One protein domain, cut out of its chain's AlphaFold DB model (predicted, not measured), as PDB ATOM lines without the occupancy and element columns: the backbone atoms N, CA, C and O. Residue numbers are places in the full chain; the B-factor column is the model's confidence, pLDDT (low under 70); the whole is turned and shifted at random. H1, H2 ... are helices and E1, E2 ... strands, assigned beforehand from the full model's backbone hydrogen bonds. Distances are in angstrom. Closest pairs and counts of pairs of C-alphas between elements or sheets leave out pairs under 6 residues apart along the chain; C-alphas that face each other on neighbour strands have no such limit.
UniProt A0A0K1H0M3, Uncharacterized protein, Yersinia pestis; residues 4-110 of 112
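Overview. This is residues 4 to 110 of the 112 residues of an uncharacterized protein of Yersinia pestis (UniProt A0A0K1H0M3). A hairpin of two strands, E1 and E2, has H1 packed on E2 and H2 on E1; H4 packs on H1 and the short H3 on H2, making a small body. From it residues 97 to 110, of which 97 to 108 belong to H5, stick out as a straight helical arm. The 107 printed residues follow the order E1 E2 H1 H2 H3 H4 H5, the sheet E1 - E2 is antiparallel, and the class is mixed, helices and strands. The whole is loose and elongated, with a radius of gyration of the C-alphas of 17.0 A and spans of 56 by 32 by 20 A.

Arrangement. E1, residues 4 to 12, and E2, residues 18 to 24, are an antiparallel hairpin, with N 6 and O 21 at 2.9 A and N 19 and O 11 at 2.9 A, within hydrogen-bond range. E1 bends by 82 degrees at residue 9. The closest C-alphas of E2 and H1, residues 32 to 38, are Arg 21 and Thr 35, 6.2 A apart; those of E1 and H2, residues 51 to 63, are Ser 4 and Ile 59, at 6.9 A. H1 and H2 are close but not clearly touching, about perpendicular at 77 degrees, with closest C-alphas Phe 38 and Phe 58 at 6.8 A. H1 touches H4, residues 74 to 83, at a shallow tilt of 31 degrees, opposite ways; the closest C-alphas, Phe 37 and Cys 80, are 6.7 A apart. H3, residues 67 to 70, touches H4, closest at C-alphas Phe 67 and Ala 77, 5.0 A, and H2, whose residues 58 to 61 alone take part, closest at C-alphas Lys 61 and Phe 67, 6.7 A. H5, residues 90 to 108, touches no helix. Every O i to N i+4 pair is within hydrogen-bond range in H2, H4 and H5, and 2 of 3 in H1; H3 is too short for one.

Along the chain. E1 begins at C-alpha 4 (-44.299, -43.674, 39.079) and H5 ends at C-alpha 108 (-74.975, -48.838, 24.658). From first to last C-alpha H5 measures 27.2 A, E2 19.7 A, E1 19.6 A and H2 17.8 A.

Size, cuts and confidence. The C-alphas farthest apart, Phe 72 and Gly 110, are 58.5 A apart. The printed part has no cut, and H1 to H2 is the long link. Residues 88 to 99 and 101 to 110 have pLDDT under 70.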
ATOM      1  N   SER A   4     -44.688 -42.332  39.511       90.88
ATOM      2  CA  SER A   4     -44.299 -43.674  39.079       90.88
ATOM      3  C   SER A   4     -43.386 -43.575  37.853       90.88
ATOM      4  O   SER A   4     -43.390 -42.555  37.154       90.88
ATOM      5  N   CYS A   5     -42.607 -44.623  37.576       92.69
ATOM      6  CA  CYS A   5     -41.815 -44.728  36.349       92.69
ATOM      7  C   CYS A   5     -42.273 -45.889  35.475       92.69
ATOM      8  O   CYS A   5     -42.729 -46.920  35.969       92.69
ATOM      9  N   CYS A   6     -42.040 -45.735  34.178       88.38
ATOM     10  CA  CYS A   6     -42.024 -46.821  33.211       88.38
ATOM     11  C   CYS A   6     -40.642 -46.854  32.555       88.38
ATOM     12  O   CYS A   6     -40.122 -45.805  32.170       88.38
ATOM     13  N   ILE A   7     -40.063 -48.049  32.441       89.31
ATOM     14  CA  ILE A   7     -38.752 -48.276  31.828       89.31
ATOM     15  C   ILE A   7     -38.954 -49.213  30.646       89.31
ATOM     16  O   ILE A   7     -39.474 -50.316  30.813       89.31
ATOM     17  N   ASN A   8     -38.540 -48.785  29.460       86.25
ATOM     18  CA  ASN A   8     -38.500 -49.627  28.279       86.25
ATOM     19  C   ASN A   8     -37.046 -49.974  27.954       86.25
ATOM     20  O   ASN A   8     -36.310 -49.168  27.393       86.25
ATOM     21  N   ARG A   9     -36.646 -51.203  28.295       78.44
ATOM     22  CA  ARG A   9     -35.290 -51.724  28.064       78.44
ATOM     23  C   ARG A   9     -34.978 -52.044  26.604       78.44
ATOM     24  O   ARG A   9     -33.835 -52.334  26.287       78.44
ATOM     25  N   HIS A  10     -35.973 -52.065  25.722       80.50
ATOM     26  CA  HIS A  10     -35.758 -52.379  24.308       80.50
ATOM     27  C   HIS A  10     -35.489 -51.123  23.479       80.50
ATOM     28  O   HIS A  10     -34.872 -51.202  22.419       80.50
ATOM     29  N   VAL A  11     -35.932 -49.965  23.967       78.75
ATOM     30  CA  VAL A  11     -35.753 -48.674  23.308       78.75
ATOM     31  C   VAL A  11     -34.634 -47.925  24.006       78.75
ATOM     32  O   VAL A  11     -34.687 -47.724  25.217       78.75
ATOM     33  N   HIS A  12     -33.647 -47.494  23.227       80.00
ATOM     34  CA  HIS A  12     -32.514 -46.735  23.731       80.00
ATOM     35  C   HIS A  12     -32.391 -45.391  23.018       80.00
ATOM     36  O   HIS A  12     -32.743 -45.269  21.843       80.00
ATOM     37  N   ASP A  13     -31.885 -44.384  23.728       80.50
ATOM     38  CA  ASP A  13     -31.488 -43.116  23.122       80.50
ATOM     39  C   ASP A  13     -30.160 -43.246  22.345       80.50
ATOM     40  O   ASP A  13     -29.524 -44.302  22.309       80.50
ATOM     41  N   ALA A  14     -29.709 -42.148  21.733       81.81
ATOM     42  CA  ALA A  14     -28.446 -42.104  20.988       81.81
ATOM     43  C   ALA A  14     -27.196 -42.410  21.844       81.81
ATOM     44  O   ALA A  14     -26.117 -42.624  21.296       81.81
ATOM     45  N   LEU A  15     -27.325 -42.423  23.174       82.44
ATOM     46  CA  LEU A  15     -26.268 -42.747  24.131       82.44
ATOM     47  C   LEU A  15     -26.392 -44.182  24.669       82.44
ATOM     48  O   LEU A  15     -25.665 -44.543  25.595       82.44
ATOM     49  N   GLY A  16     -27.303 -44.994  24.122       82.38
ATOM     50  CA  GLY A  16     -27.536 -46.368  24.562       82.38
ATOM     51  C   GLY A  16     -28.268 -46.462  25.901       82.38
ATOM     52  O   GLY A  16     -28.193 -47.494  26.562       82.38
ATOM     53  N   ARG A  17     -28.950 -45.397  26.338       86.06
ATOM     54  CA  ARG A  17     -29.677 -45.378  27.612       86.06
ATOM     55  C   ARG A  17     -31.118 -45.823  27.414       86.06
ATOM     56  O   ARG A  17     -31.735 -45.363  26.456       86.06
ATOM     57  N   PRO A  18     -31.678 -46.657  28.306       86.81
ATOM     58  CA  PRO A  18     -33.064 -47.096  28.193       86.81
ATOM     59  C   PRO A  18     -34.033 -45.908  28.249       86.81
ATOM     60  O   PRO A  18     -33.783 -44.918  28.946       86.81
ATOM     61  N   ASP A  19     -35.161 -46.021  27.552       88.19
ATOM     62  CA  ASP A  19     -36.245 -45.039  27.632       88.19
ATOM     63  C   ASP A  19     -36.927 -45.133  29.004       88.19
ATOM     64  O   ASP A  19     -37.570 -46.130  29.340       88.19
ATOM     65  N   ILE A  20     -36.761 -44.086  29.812       90.62
ATOM     66  CA  ILE A  20     -37.313 -43.981  31.164       90.62
ATOM     67  C   ILE A  20     -38.228 -42.769  31.220       90.62
ATOM     68  O   ILE A  20     -37.817 -41.634  30.949       90.62
ATOM     69  N   ARG A  21     -39.474 -43.001  31.631       91.62
ATOM     70  CA  ARG A  21     -40.506 -41.967  31.707       91.62
ATOM     71  C   ARG A  21     -41.106 -41.913  33.095       91.62
ATOM     72  O   ARG A  21     -41.435 -42.945  33.673       91.62
ATOM     73  N   PHE A  22     -41.295 -40.698  33.594       93.31
ATOM     74  CA  PHE A  22     -41.924 -40.439  34.884       93.31
ATOM     75  C   PHE A  22     -43.326 -39.885  34.669       93.31
ATOM     76  O   PHE A  22     -43.508 -38.928  33.915       93.31
ATOM     77  N   ALA A  23     -44.307 -40.471  35.344       91.44
ATOM     78  CA  ALA A  23     -45.695 -40.040  35.298       91.44
ATOM     79  C   ALA A  23     -46.148 -39.628  36.694       91.44
ATOM     80  O   ALA A  23     -45.843 -40.301  37.681       91.44
ATOM     81  N   CYS A  24     -46.894 -38.533  36.788       90.69
ATOM     82  CA  CYS A  24     -47.573 -38.212  38.033       90.69
ATOM     83  C   CYS A  24     -48.663 -39.263  38.288       90.69
ATOM     84  O   CYS A  24     -49.556 -39.440  37.464       90.69
ATOM     85  N   SER A  25     -48.626 -39.933  39.436       87.75
ATOM     86  CA  SER A  25     -49.596 -40.970  39.801       87.75
ATOM     87  C   SER A  25     -51.009 -40.417  40.011       87.75
ATOM     88  O   SER A  25     -51.981 -41.164  39.924       87.75
ATOM     89  N   ASP A  26     -51.123 -39.112  40.269       84.94
ATOM     90  CA  ASP A  26     -52.400 -38.428  40.405       84.94
ATOM     91  C   ASP A  26     -52.971 -38.084  39.021       84.94
ATOM     92  O   ASP A  26     -53.971 -38.646  38.610       84.94
ATOM     93  N   CYS A  27     -52.362 -37.197  38.237       82.94
ATOM     94  CA  CYS A  27     -52.969 -36.784  36.960       82.94
ATOM     95  C   CYS A  27     -52.633 -37.668  35.748       82.94
ATOM     96  O   CYS A  27     -53.205 -37.452  34.685       82.94
ATOM     97  N   GLY A  28     -51.706 -38.618  35.869       84.00
ATOM     98  CA  GLY A  28     -51.220 -39.440  34.755       84.00
ATOM     99  C   GLY A  28     -50.293 -38.707  33.780       84.00
ATOM    100  O   GLY A  28     -49.731 -39.340  32.890       84.00
ATOM    101  N   ASN A  29     -50.089 -37.393  33.942       85.12
ATOM    102  CA  ASN A  29     -49.252 -36.621  33.028       85.12
ATOM    103  C   ASN A  29     -47.796 -37.082  33.092       85.12
ATOM    104  O   ASN A  29     -47.182 -37.122  34.167       85.12
ATOM    105  N   LEU A  30     -47.248 -37.365  31.913       88.12
ATOM    106  CA  LEU A  30     -45.830 -37.609  31.721       88.12
ATOM    107  C   LEU A  30     -45.046 -36.320  31.960       88.12
ATOM    108  O   LEU A  30     -45.413 -35.247  31.484       88.12
ATOM    109  N   ASN A  31     -43.935 -36.439  32.674       88.62
ATOM    110  CA  ASN A  31     -43.027 -35.340  32.941       88.62
ATOM    111  C   ASN A  31     -41.649 -35.660  32.355       88.62
ATOM    112  O   ASN A  31     -40.789 -36.248  33.007       88.62
ATOM    113  N   ILE A  32     -41.462 -35.266  31.095       87.25
ATOM    114  CA  ILE A  32     -40.247 -35.545  30.315       87.25
ATOM    115  C   ILE A  32     -39.028 -34.825  30.913       87.25
ATOM    116  O   ILE A  32     -37.908 -35.331  30.868       87.25
ATOM    117  N   ALA A  33     -39.234 -33.663  31.537       90.19
ATOM    118  CA  ALA A  33     -38.152 -32.915  32.164       90.19
ATOM    119  C   ALA A  33     -37.533 -33.676  33.354       90.19
ATOM    120  O   ALA A  33     -36.318 -33.593  33.559       90.19
ATOM    121  N   LEU A  34     -38.320 -34.484  34.082       93.44
ATOM    122  CA  LEU A  34     -37.793 -35.351  35.143       93.44
ATOM    123  C   LEU A  34     -36.812 -36.405  34.622       93.44
ATOM    124  O   LEU A  34     -35.857 -36.711  35.330       93.44
ATOM    125  N   THR A  35     -36.959 -36.892  33.386       92.38
ATOM    126  CA  THR A  35     -35.978 -37.804  32.776       92.38
ATOM    127  C   THR A  35     -34.604 -37.142  32.667       92.38
ATOM    128  O   THR A  35     -33.588 -37.741  33.012       92.38
ATOM    129  N   GLY A  36     -34.549 -35.864  32.283       91.81
ATOM    130  CA  GLY A  36     -33.291 -35.115  32.258       91.81
ATOM    131  C   GLY A  36     -32.685 -34.912  33.651       91.81
ATOM    132  O   GLY A  36     -31.465 -34.901  33.807       91.81
ATOM    133  N   PHE A  37     -33.509 -34.733  34.684       95.38
ATOM    134  CA  PHE A  37     -33.041 -34.656  36.071       95.38
ATOM    135  C   PHE A  37     -32.537 -36.001  36.600       95.38
ATOM    136  O   PHE A  37     -31.483 -36.023  37.227       95.38
ATOM    137  N   PHE A  38     -33.222 -37.098  36.285       95.38
ATOM    138  CA  PHE A  38     -32.839 -38.460  36.656       95.38
ATOM    139  C   PHE A  38     -31.401 -38.791  36.235       95.38
ATOM    140  O   PHE A  38     -30.584 -39.171  37.069       95.38
ATOM    141  N   TRP A  39     -31.041 -38.529  34.975       92.44
ATOM    142  CA  TRP A  39     -29.689 -38.802  34.462       92.44
ATOM    143  C   TRP A  39     -28.581 -37.938  35.077       92.44
ATOM    144  O   TRP A  39     -27.402 -38.200  34.853       92.44
ATOM    145  N   ARG A  40     -28.943 -36.886  35.818       92.75
ATOM    146  CA  ARG A  40     -28.011 -35.970  36.494       92.75
ATOM    147  C   ARG A  40     -28.065 -36.098  38.015       92.75
ATOM    148  O   ARG A  40     -27.368 -35.351  38.702       92.75
ATOM    149  N   ALA A  41     -28.931 -36.961  38.535       95.12
ATOM    150  CA  ALA A  41     -29.120 -37.122  39.961       95.12
ATOM    151  C   ALA A  41     -27.946 -37.891  40.576       95.12
ATOM    152  O   ALA A  41     -27.396 -38.817  39.983       95.12
ATOM    153  N   SER A  42     -27.580 -37.502  41.792       94.81
ATOM    154  CA  SER A  42     -26.605 -38.197  42.624       94.81
ATOM    155  C   SER A  42     -27.281 -39.392  43.296       94.81
ATOM    156  O   SER A  42     -27.678 -39.316  44.458       94.81
ATOM    157  N   LEU A  43     -27.460 -40.464  42.528       95.62
ATOM    158  CA  LEU A  43     -28.072 -41.713  42.975       95.62
ATOM    159  C   LEU A  43     -27.004 -42.695  43.459       95.62
ATOM    160  O   LEU A  43     -25.892 -42.724  42.927       95.62
ATOM    161  N   VAL A  44     -27.353 -43.517  44.446       94.69
ATOM    162  CA  VAL A  44     -26.524 -44.644  44.889       94.69
ATOM    163  C   VAL A  44     -26.431 -45.681  43.773       94.69
ATOM    164  O   VAL A  44     -25.348 -46.183  43.471       94.69
ATOM    165  N   SER A  45     -27.560 -45.987  43.129       93.81
ATOM    166  CA  SER A  45     -27.583 -46.891  41.980       93.81
ATOM    167  C   SER A  45     -27.228 -46.151  40.693       93.81
ATOM    168  O   SER A  45     -27.883 -45.177  40.326       93.81
ATOM    169  N   ASN A  46     -26.220 -46.640  39.962       89.50
ATOM    170  CA  ASN A  46     -25.859 -46.064  38.669       89.50
ATOM    171  C   ASN A  46     -26.978 -46.336  37.639       89.50
ATOM    172  O   ASN A  46     -27.205 -47.504  37.301       89.50
ATOM    173  N   PRO A  47     -27.626 -45.295  37.086       89.88
ATOM    174  CA  PRO A  47     -28.750 -45.454  36.167       89.88
ATOM    175  C   PRO A  47     -28.379 -46.115  34.831       89.88
ATOM    176  O   PRO A  47     -29.262 -46.639  34.159       89.88
ATOM    177  N   ALA A  48     -27.099 -46.131  34.443       86.56
ATOM    178  CA  ALA A  48     -26.638 -46.847  33.251       86.56
ATOM    179  C   ALA A  48     -26.514 -48.366  33.477       86.56
ATOM    180  O   ALA A  48     -26.710 -49.138  32.544       86.56
ATOM    181  N   ASN A  49     -26.211 -48.793  34.707       88.00
ATOM    182  CA  ASN A  49     -25.981 -50.207  35.032       88.00
ATOM    183  C   ASN A  49     -27.238 -50.885  35.593       88.00
ATOM    184  O   ASN A  49     -27.479 -52.058  35.327       88.00
ATOM    185  N   ASN A  50     -28.017 -50.163  36.403       91.75
ATOM    186  CA  ASN A  50     -29.235 -50.665  37.032       91.75
ATOM    187  C   ASN A  50     -30.325 -49.575  37.018       91.75
ATOM    188  O   ASN A  50     -30.536 -48.890  38.028       91.75
ATOM    189  N   PRO A  51     -30.987 -49.371  35.863       91.88
ATOM    190  CA  PRO A  51     -31.963 -48.302  35.687       91.88
ATOM    191  C   PRO A  51     -33.185 -48.458  36.605       91.88
ATOM    192  O   PRO A  51     -33.743 -47.453  37.031       91.88
ATOM    193  N   GLU A  52     -33.581 -49.679  36.972       92.44
ATOM    194  CA  GLU A  52     -34.722 -49.946  37.861       92.44
ATOM    195  C   GLU A  52     -34.450 -49.519  39.298       92.44
ATOM    196  O   GLU A  52     -35.283 -48.843  39.909       92.44
ATOM    197  N   ALA A  53     -33.291 -49.905  39.841       95.25
ATOM    198  CA  ALA A  53     -32.909 -49.523  41.196       95.25
ATOM    199  C   ALA A  53     -32.709 -48.004  41.283       95.25
ATOM    200  O   ALA A  53     -33.226 -47.365  42.198       95.25
ATOM    201  N   ALA A  54     -32.053 -47.417  40.276       96.12
ATOM    202  CA  ALA A  54     -31.884 -45.973  40.174       96.12
ATOM    203  C   ALA A  54     -33.232 -45.240  40.073       96.12
ATOM    204  O   ALA A  54     -33.439 -44.231  40.747       96.12
ATOM    205  N   ALA A  55     -34.169 -45.728  39.253       95.19
ATOM    206  CA  ALA A  55     -35.482 -45.103  39.103       95.19
ATOM    207  C   ALA A  55     -36.319 -45.211  40.384       95.19
ATOM    208  O   ALA A  55     -36.964 -44.232  40.761       95.19
ATOM    209  N   SER A  56     -36.268 -46.354  41.077       95.62
ATOM    210  CA  SER A  56     -36.911 -46.527  42.386       95.62
ATOM    211  C   SER A  56     -36.361 -45.541  43.416       95.62
ATOM    212  O   SER A  56     -37.139 -44.815  44.032       95.62
ATOM    213  N   GLU A  57     -35.035 -45.441  43.539       96.38
ATOM    214  CA  GLU A  57     -34.375 -44.495  44.447       96.38
ATOM    215  C   GLU A  57     -34.753 -43.041  44.120       96.38
ATOM    216  O   GLU A  57     -35.099 -42.250  45.003       96.38
ATOM    217  N   PHE A  58     -34.725 -42.681  42.834       96.69
ATOM    218  CA  PHE A  58     -35.079 -41.341  42.377       96.69
ATOM    219  C   PHE A  58     -36.529 -40.990  42.723       96.69
ATOM    220  O   PHE A  58     -36.784 -39.899  43.235       96.69
ATOM    221  N   ILE A  59     -37.472 -41.912  42.494       95.19
ATOM    222  CA  ILE A  59     -38.894 -41.743  42.828       95.19
ATOM    223  C   ILE A  59     -39.104 -41.617  44.332       95.19
ATOM    224  O   ILE A  59     -39.880 -40.764  44.764       95.19
ATOM    225  N   GLU A  60     -38.438 -42.447  45.133       95.31
ATOM    226  CA  GLU A  60     -38.548 -42.411  46.590       95.31
ATOM    227  C   GLU A  60     -38.143 -41.036  47.135       95.31
ATOM    228  O   GLU A  60     -38.900 -40.405  47.883       95.31
ATOM    229  N   LYS A  61     -36.997 -40.519  46.678       95.44
ATOM    230  CA  LYS A  61     -36.501 -39.191  47.054       95.44
ATOM    231  C   LYS A  61     -37.395 -38.066  46.525       95.44
ATOM    232  O   LYS A  61     -37.650 -37.114  47.260       95.44
ATOM    233  N   LEU A  62     -37.918 -38.179  45.300       93.62
ATOM    234  CA  LEU A  62     -38.893 -37.239  44.721       93.62
ATOM    235  C   LEU A  62     -40.165 -37.146  45.566       93.62
ATOM    236  O   LEU A  62     -40.574 -36.060  45.978       93.62
ATOM    237  N   ASN A  63     -40.774 -38.295  45.852       91.56
ATOM    238  CA  ASN A  63     -42.029 -38.389  46.593       91.56
ATOM    239  C   ASN A  63     -41.859 -37.938  48.051       91.56
ATOM    240  O   ASN A  63     -42.776 -37.344  48.619       91.56
ATOM    241  N   SER A  64     -40.671 -38.151  48.623       93.50
ATOM    242  CA  SER A  64     -40.294 -37.691  49.968       93.50
ATOM    243  C   SER A  64     -39.764 -36.251  49.999       93.50
ATOM    244  O   SER A  64     -39.356 -35.770  51.055       93.50
ATOM    245  N   ARG A  65     -39.763 -35.550  48.856       91.88
ATOM    246  CA  ARG A  65     -39.265 -34.173  48.682       91.88
ATOM    247  C   ARG A  65     -37.800 -33.961  49.090       91.88
ATOM    248  O   ARG A  65     -37.400 -32.854  49.436       91.88
ATOM    249  N   GLN A  66     -36.967 -34.994  48.998       94.38
ATOM    250  CA  GLN A  66     -35.543 -34.951  49.343       94.38
ATOM    251  C   GLN A  66     -34.669 -34.460  48.172       94.38
ATOM    252  O   GLN A  66     -33.653 -35.073  47.834       94.38
ATOM    253  N   PHE A  67     -35.048 -33.347  47.535       93.50
ATOM    254  CA  PHE A  67     -34.380 -32.832  46.328       93.50
ATOM    255  C   PHE A  67     -32.917 -32.442  46.558       93.50
ATOM    256  O   PHE A  67     -32.082 -32.642  45.679       93.50
ATOM    257  N   GLU A  68     -32.581 -31.927  47.741       93.94
ATOM    258  CA  GLU A  68     -31.201 -31.566  48.091       93.94
ATOM    259  C   GLU A  68     -30.286 -32.800  48.193       93.94
ATOM    260  O   GLU A  68     -29.086 -32.691  47.977       93.94
ATOM    261  N   SER A  69     -30.849 -33.994  48.425       93.88
ATOM    262  CA  SER A  69     -30.090 -35.253  48.396       93.88
ATOM    263  C   SER A  69     -29.865 -35.797  46.981       93.88
ATOM    264  O   SER A  69     -29.038 -36.683  46.790       93.88
ATOM    265  N   LEU A  70     -30.623 -35.301  45.996       94.31
ATOM    266  CA  LEU A  70     -30.536 -35.719  44.597       94.31
ATOM    267  C   LEU A  70     -29.545 -34.872  43.802       94.31
ATOM    268  O   LEU A  70     -29.033 -35.332  42.786       94.31
ATOM    269  N   PHE A  71     -29.272 -33.637  44.227       95.75
ATOM    270  CA  PHE A  71     -28.433 -32.714  43.468       95.75
ATOM    271  C   PHE A  71     -27.509 -31.921  44.378       95.75
ATOM    272  O   PHE A  71     -27.956 -31.252  45.302       95.75
ATOM    273  N   PHE A  72     -26.228 -31.879  44.015       90.94
ATOM    274  CA  PHE A  72     -25.241 -31.048  44.702       90.94
ATOM    275  C   PHE A  72     -25.570 -29.546  44.619       90.94
ATOM    276  O   PHE A  72     -25.388 -28.790  45.569       90.94
ATOM    277  N   LYS A  73     -26.064 -29.085  43.461       94.62
ATOM    278  CA  LYS A  73     -26.433 -27.678  43.252       94.62
ATOM    279  C   LYS A  73     -27.865 -27.425  43.715       94.62
ATOM    280  O   LYS A  73     -28.813 -27.930  43.113       94.62
ATOM    281  N   ARG A  74     -28.029 -26.529  44.693       93.81
ATOM    282  CA  ARG A  74     -29.344 -26.107  45.212       93.81
ATOM    283  C   ARG A  74     -30.276 -25.546  44.134       93.81
ATOM    284  O   ARG A  74     -31.479 -25.778  44.169       93.81
ATOM    285  N   THR A  75     -29.730 -24.834  43.149       95.31
ATOM    286  CA  THR A  75     -30.504 -24.315  42.010       95.31
ATOM    287  C   THR A  75     -31.107 -25.439  41.171       95.31
ATOM    288  O   THR A  75     -32.267 -25.347  40.779       95.31
ATOM    289  N   THR A  76     -30.365 -26.528  40.956       94.44
ATOM    290  CA  THR A  76     -30.856 -27.725  40.262       94.44
ATOM    291  C   THR A  76     -31.923 -28.441  41.081       94.44
ATOM    292  O   THR A  76     -32.949 -28.814  40.520       94.44
ATOM    293  N   ALA A  77     -31.722 -28.578  42.396       95.12
ATOM    294  CA  ALA A  77     -32.722 -29.159  43.293       95.12
ATOM    295  C   ALA A  77     -34.053 -28.394  43.224       95.12
ATOM    296  O   ALA A  77     -35.097 -28.997  42.987       95.12
ATOM    297  N   LYS A  78     -34.003 -27.059  43.308       95.19
ATOM    298  CA  LYS A  78     -35.188 -26.200  43.191       95.19
ATOM    299  C   LYS A  78     -35.828 -26.255  41.799       95.19
ATOM    300  O   LYS A  78     -37.048 -26.249  41.684       95.19
ATOM    301  N   ALA A  79     -35.027 -26.327  40.735       95.38
ATOM    302  CA  ALA A  79     -35.544 -26.483  39.375       95.38
ATOM    303  C   ALA A  79     -36.266 -27.830  39.186       95.38
ATOM    304  O   ALA A  79     -37.316 -27.873  38.545       95.38
ATOM    305  N   CYS A  80     -35.732 -28.906  39.771       94.69
ATOM    306  CA  CYS A  80     -36.378 -30.215  39.788       94.69
ATOM    307  C   CYS A  80     -37.703 -30.155  40.558       94.69
ATOM    308  O   CYS A  80     -38.736 -30.539  40.017       94.69
ATOM    309  N   GLU A  81     -37.707 -29.578  41.763       94.06
ATOM    310  CA  GLU A  81     -38.923 -29.397  42.563       94.06
ATOM    311  C   GLU A  81     -40.001 -28.609  41.802       94.06
ATOM    312  O   GLU A  81     -41.138 -29.063  41.696       94.06
ATOM    313  N   ASN A  82     -39.640 -27.479  41.189       92.19
ATOM    314  CA  ASN A  82     -40.571 -26.644  40.422       92.19
ATOM    315  C   ASN A  82     -41.115 -27.328  39.160       92.19
ATOM    316  O   ASN A  82     -42.191 -26.976  38.682       92.19
ATOM    317  N   THR A  83     -40.366 -28.280  38.601       90.69
ATOM    318  CA  THR A  83     -40.795 -29.080  37.446       90.69
ATOM    319  C   THR A  83     -41.866 -30.089  37.840       90.69
ATOM    320  O   THR A  83     -42.610 -30.583  36.989       90.69
ATOM    321  N   CYS A  84     -41.943 -30.430  39.123       89.75
ATOM    322  CA  CYS A  84     -42.850 -31.452  39.570       89.75
ATOM    323  C   CYS A  84     -44.321 -31.006  39.507       89.75
ATOM    324  O   CYS A  84     -44.669 -29.829  39.579       89.75
ATOM    325  N   CYS A  85     -45.213 -31.978  39.349       87.25
ATOM    326  CA  CYS A  85     -46.615 -31.738  39.081       87.25
ATOM    327  C   CYS A  85     -47.332 -31.234  40.336       87.25
ATOM    328  O   CYS A  85     -47.333 -31.898  41.373       87.25
ATOM    329  N   ASN A  86     -48.016 -30.100  40.197       81.38
ATOM    330  CA  ASN A  86     -48.842 -29.494  41.242       81.38
ATOM    331  C   ASN A  86     -50.329 -29.845  41.093       81.38
ATOM    332  O   ASN A  86     -51.195 -29.107  41.562       81.38
ATOM    333  N   CYS A  87     -50.661 -30.942  40.401       77.81
ATOM    334  CA  CYS A  87     -52.054 -31.327  40.263       77.81
ATOM    335  C   CYS A  87     -52.651 -31.643  41.639       77.81
ATOM    336  O   CYS A  87     -52.128 -32.452  42.404       77.81
ATOM    337  N   THR A  88     -53.796 -31.040  41.934       65.25
ATOM    338  CA  THR A  88     -54.679 -31.554  42.973       65.25
ATOM    339  C   THR A  88     -55.344 -32.813  42.404       65.25
ATOM    340  O   THR A  88     -55.706 -32.845  41.224       65.25
ATOM    341  N   GLY A  89     -55.490 -33.881  43.197       57.91
ATOM    342  CA  GLY A  89     -55.967 -35.207  42.746       57.91
ATOM    343  C   GLY A  89     -57.318 -35.234  41.997       57.91
ATOM    344  O   GLY A  89     -57.708 -36.259  41.442       57.91
ATOM    345  N   ALA A  90     -58.013 -34.098  41.900       58.50
ATOM    346  CA  ALA A  90     -59.192 -33.884  41.069       58.50
ATOM    347  C   ALA A  90     -58.967 -34.175  39.570       58.50
ATOM    348  O   ALA A  90     -59.912 -34.568  38.885       58.50
ATOM    349  N   ALA A  91     -57.744 -34.010  39.048       59.53
ATOM    350  CA  ALA A  91     -57.432 -34.317  37.648       59.53
ATOM    351  C   ALA A  91     -57.605 -35.814  37.322       59.53
ATOM    352  O   ALA A  91     -58.228 -36.138  36.312       59.53
ATOM    353  N   ARG A  92     -57.172 -36.711  38.226       58.47
ATOM    354  CA  ARG A  92     -57.371 -38.166  38.099       58.47
ATOM    355  C   ARG A  92     -58.839 -38.531  38.027       58.47
ATOM    356  O   ARG A  92     -59.261 -39.268  37.145       58.47
ATOM    357  N   GLY A  93     -59.621 -37.978  38.955       61.47
ATOM    358  CA  GLY A  93     -61.055 -38.232  39.031       61.47
ATOM    359  C   GLY A  93     -61.789 -37.756  37.779       61.47
ATOM    360  O   GLY A  93     -62.749 -38.389  37.365       61.47
ATOM    361  N   ARG A  94     -61.341 -36.664  37.143       64.81
ATOM    362  CA  ARG A  94     -61.915 -36.199  35.872       64.81
ATOM    363  C   ARG A  94     -61.578 -37.122  34.701       64.81
ATOM    364  O   ARG A  94     -62.479 -37.398  33.919       64.81
ATOM    365  N   LEU A  95     -60.334 -37.596  34.600       65.19
ATOM    366  CA  LEU A  95     -59.920 -38.525  33.542       65.19
ATOM    367  C   LEU A  95     -60.621 -39.881  33.682       65.19
ATOM    368  O   LEU A  95     -61.186 -40.365  32.710       65.19
ATOM    369  N   LEU A  96     -60.656 -40.448  34.894       66.12
ATOM    370  CA  LEU A  96     -61.370 -41.698  35.172       66.12
ATOM    371  C   LEU A  96     -62.855 -41.570  34.824       66.12
ATOM    372  O   LEU A  96     -63.346 -42.364  34.037       66.12
ATOM    373  N   ARG A  97     -63.527 -40.496  35.264       67.12
ATOM    374  CA  ARG A  97     -64.931 -40.242  34.896       67.12
ATOM    375  C   ARG A  97     -65.151 -40.045  33.398       67.12
ATOM    376  O   ARG A  97     -66.231 -40.338  32.901       67.12
ATOM    377  N   ALA A  98     -64.177 -39.498  32.674       67.31
ATOM    378  CA  ALA A  98     -64.268 -39.363  31.222       67.31
ATOM    379  C   ALA A  98     -64.119 -40.721  30.517       67.31
ATOM    380  O   ALA A  98     -64.881 -41.001  29.598       67.31
ATOM    381  N   LEU A  99     -63.199 -41.570  30.985       67.88
ATOM    382  CA  LEU A  99     -63.009 -42.935  30.485       67.88
ATOM    383  C   LEU A  99     -64.195 -43.847  30.829       67.88
ATOM    384  O   LEU A  99     -64.619 -44.625  29.982       67.88
ATOM    385  N   GLU A 100     -64.764 -43.729  32.030       72.69
ATOM    386  CA  GLU A 100     -65.987 -44.437  32.434       72.69
ATOM    387  C   GLU A 100     -67.156 -44.064  31.517       72.69
ATOM    388  O   GLU A 100     -67.818 -44.949  30.985       72.69
ATOM    389  N   ARG A 101     -67.350 -42.764  31.240       68.44
ATOM    390  CA  ARG A 101     -68.370 -42.307  30.283       68.44
ATOM    391  C   ARG A 101     -68.134 -42.828  28.866       68.44
ATOM    392  O   ARG A 101     -69.096 -43.195  28.208       68.44
ATOM    393  N   HIS A 102     -66.887 -42.865  28.397       66.94
ATOM    394  CA  HIS A 102     -66.573 -43.379  27.061       66.94
ATOM    395  C   HIS A 102     -66.883 -44.877  26.937       66.94
ATOM    396  O   HIS A 102     -67.536 -45.286  25.985       66.94
ATOM    397  N   ASN A 103     -66.509 -45.676  27.942       61.50
ATOM    398  CA  ASN A 103     -66.816 -47.110  27.964       61.50
ATOM    399  C   ASN A 103     -68.323 -47.397  28.067       61.50
ATOM    400  O   ASN A 103     -68.787 -48.410  27.558       61.50
ATOM    401  N   GLN A 104     -69.100 -46.519  28.708       60.28
ATOM    402  CA  GLN A 104     -70.559 -46.650  28.762       60.28
ATOM    403  C   GLN A 104     -71.215 -46.393  27.398       60.28
ATOM    404  O   GLN A 104     -72.123 -47.118  27.014       60.28
ATOM    405  N   ILE A 105     -70.708 -45.422  26.633       58.06
ATOM    406  CA  ILE A 105     -71.205 -45.115  25.282       58.06
ATOM    407  C   ILE A 105     -70.916 -46.268  24.306       58.06
ATOM    408  O   ILE A 105     -71.765 -46.595  23.480       58.06
ATOM    409  N   GLU A 106     -69.754 -46.918  24.410       55.84
ATOM    410  CA  GLU A 106     -69.418 -48.072  23.560       55.84
ATOM    411  C   GLU A 106     -70.253 -49.324  23.884       55.84
ATOM    412  O   GLU A 106     -70.458 -50.158  23.006       55.84
ATOM    413  N   ASN A 107     -70.784 -49.439  25.105       55.25
ATOM    414  CA  ASN A 107     -71.613 -50.577  25.514       55.25
ATOM    415  C   ASN A 107     -73.101 -50.400  25.139       55.25
ATOM    416  O   ASN A 107     -73.777 -51.377  24.833       55.25
ATOM    417  N   ASP A 108     -73.603 -49.160  25.096       53.97
ATOM    418  CA  ASP A 108     -74.975 -48.838  24.658       53.97
ATOM    419  C   ASP A 108     -75.114 -48.695  23.123       53.97
ATOM    420  O   ASP A 108     -76.220 -48.760  22.588       53.97
ATOM    421  N   GLY A 109     -74.010 -48.529  22.387       50.19
ATOM    422  CA  GLY A 109     -74.001 -48.404  20.920       50.19
ATOM    423  C   GLY A 109     -74.012 -49.729  20.139       50.19
ATOM    424  O   GLY A 109     -73.980 -49.707  18.911       50.19
ATOM    425  N   GLY A 110     -74.031 -50.873  20.831       45.97
ATOM    426  CA  GLY A 110     -73.936 -52.221  20.255       45.97
ATOM    427  C   GLY A 110     -75.267 -52.960  20.085       45.97
ATOM    428  O   GLY A 110     -75.274 -54.189  20.080       45.97
TER     429      GLY A 110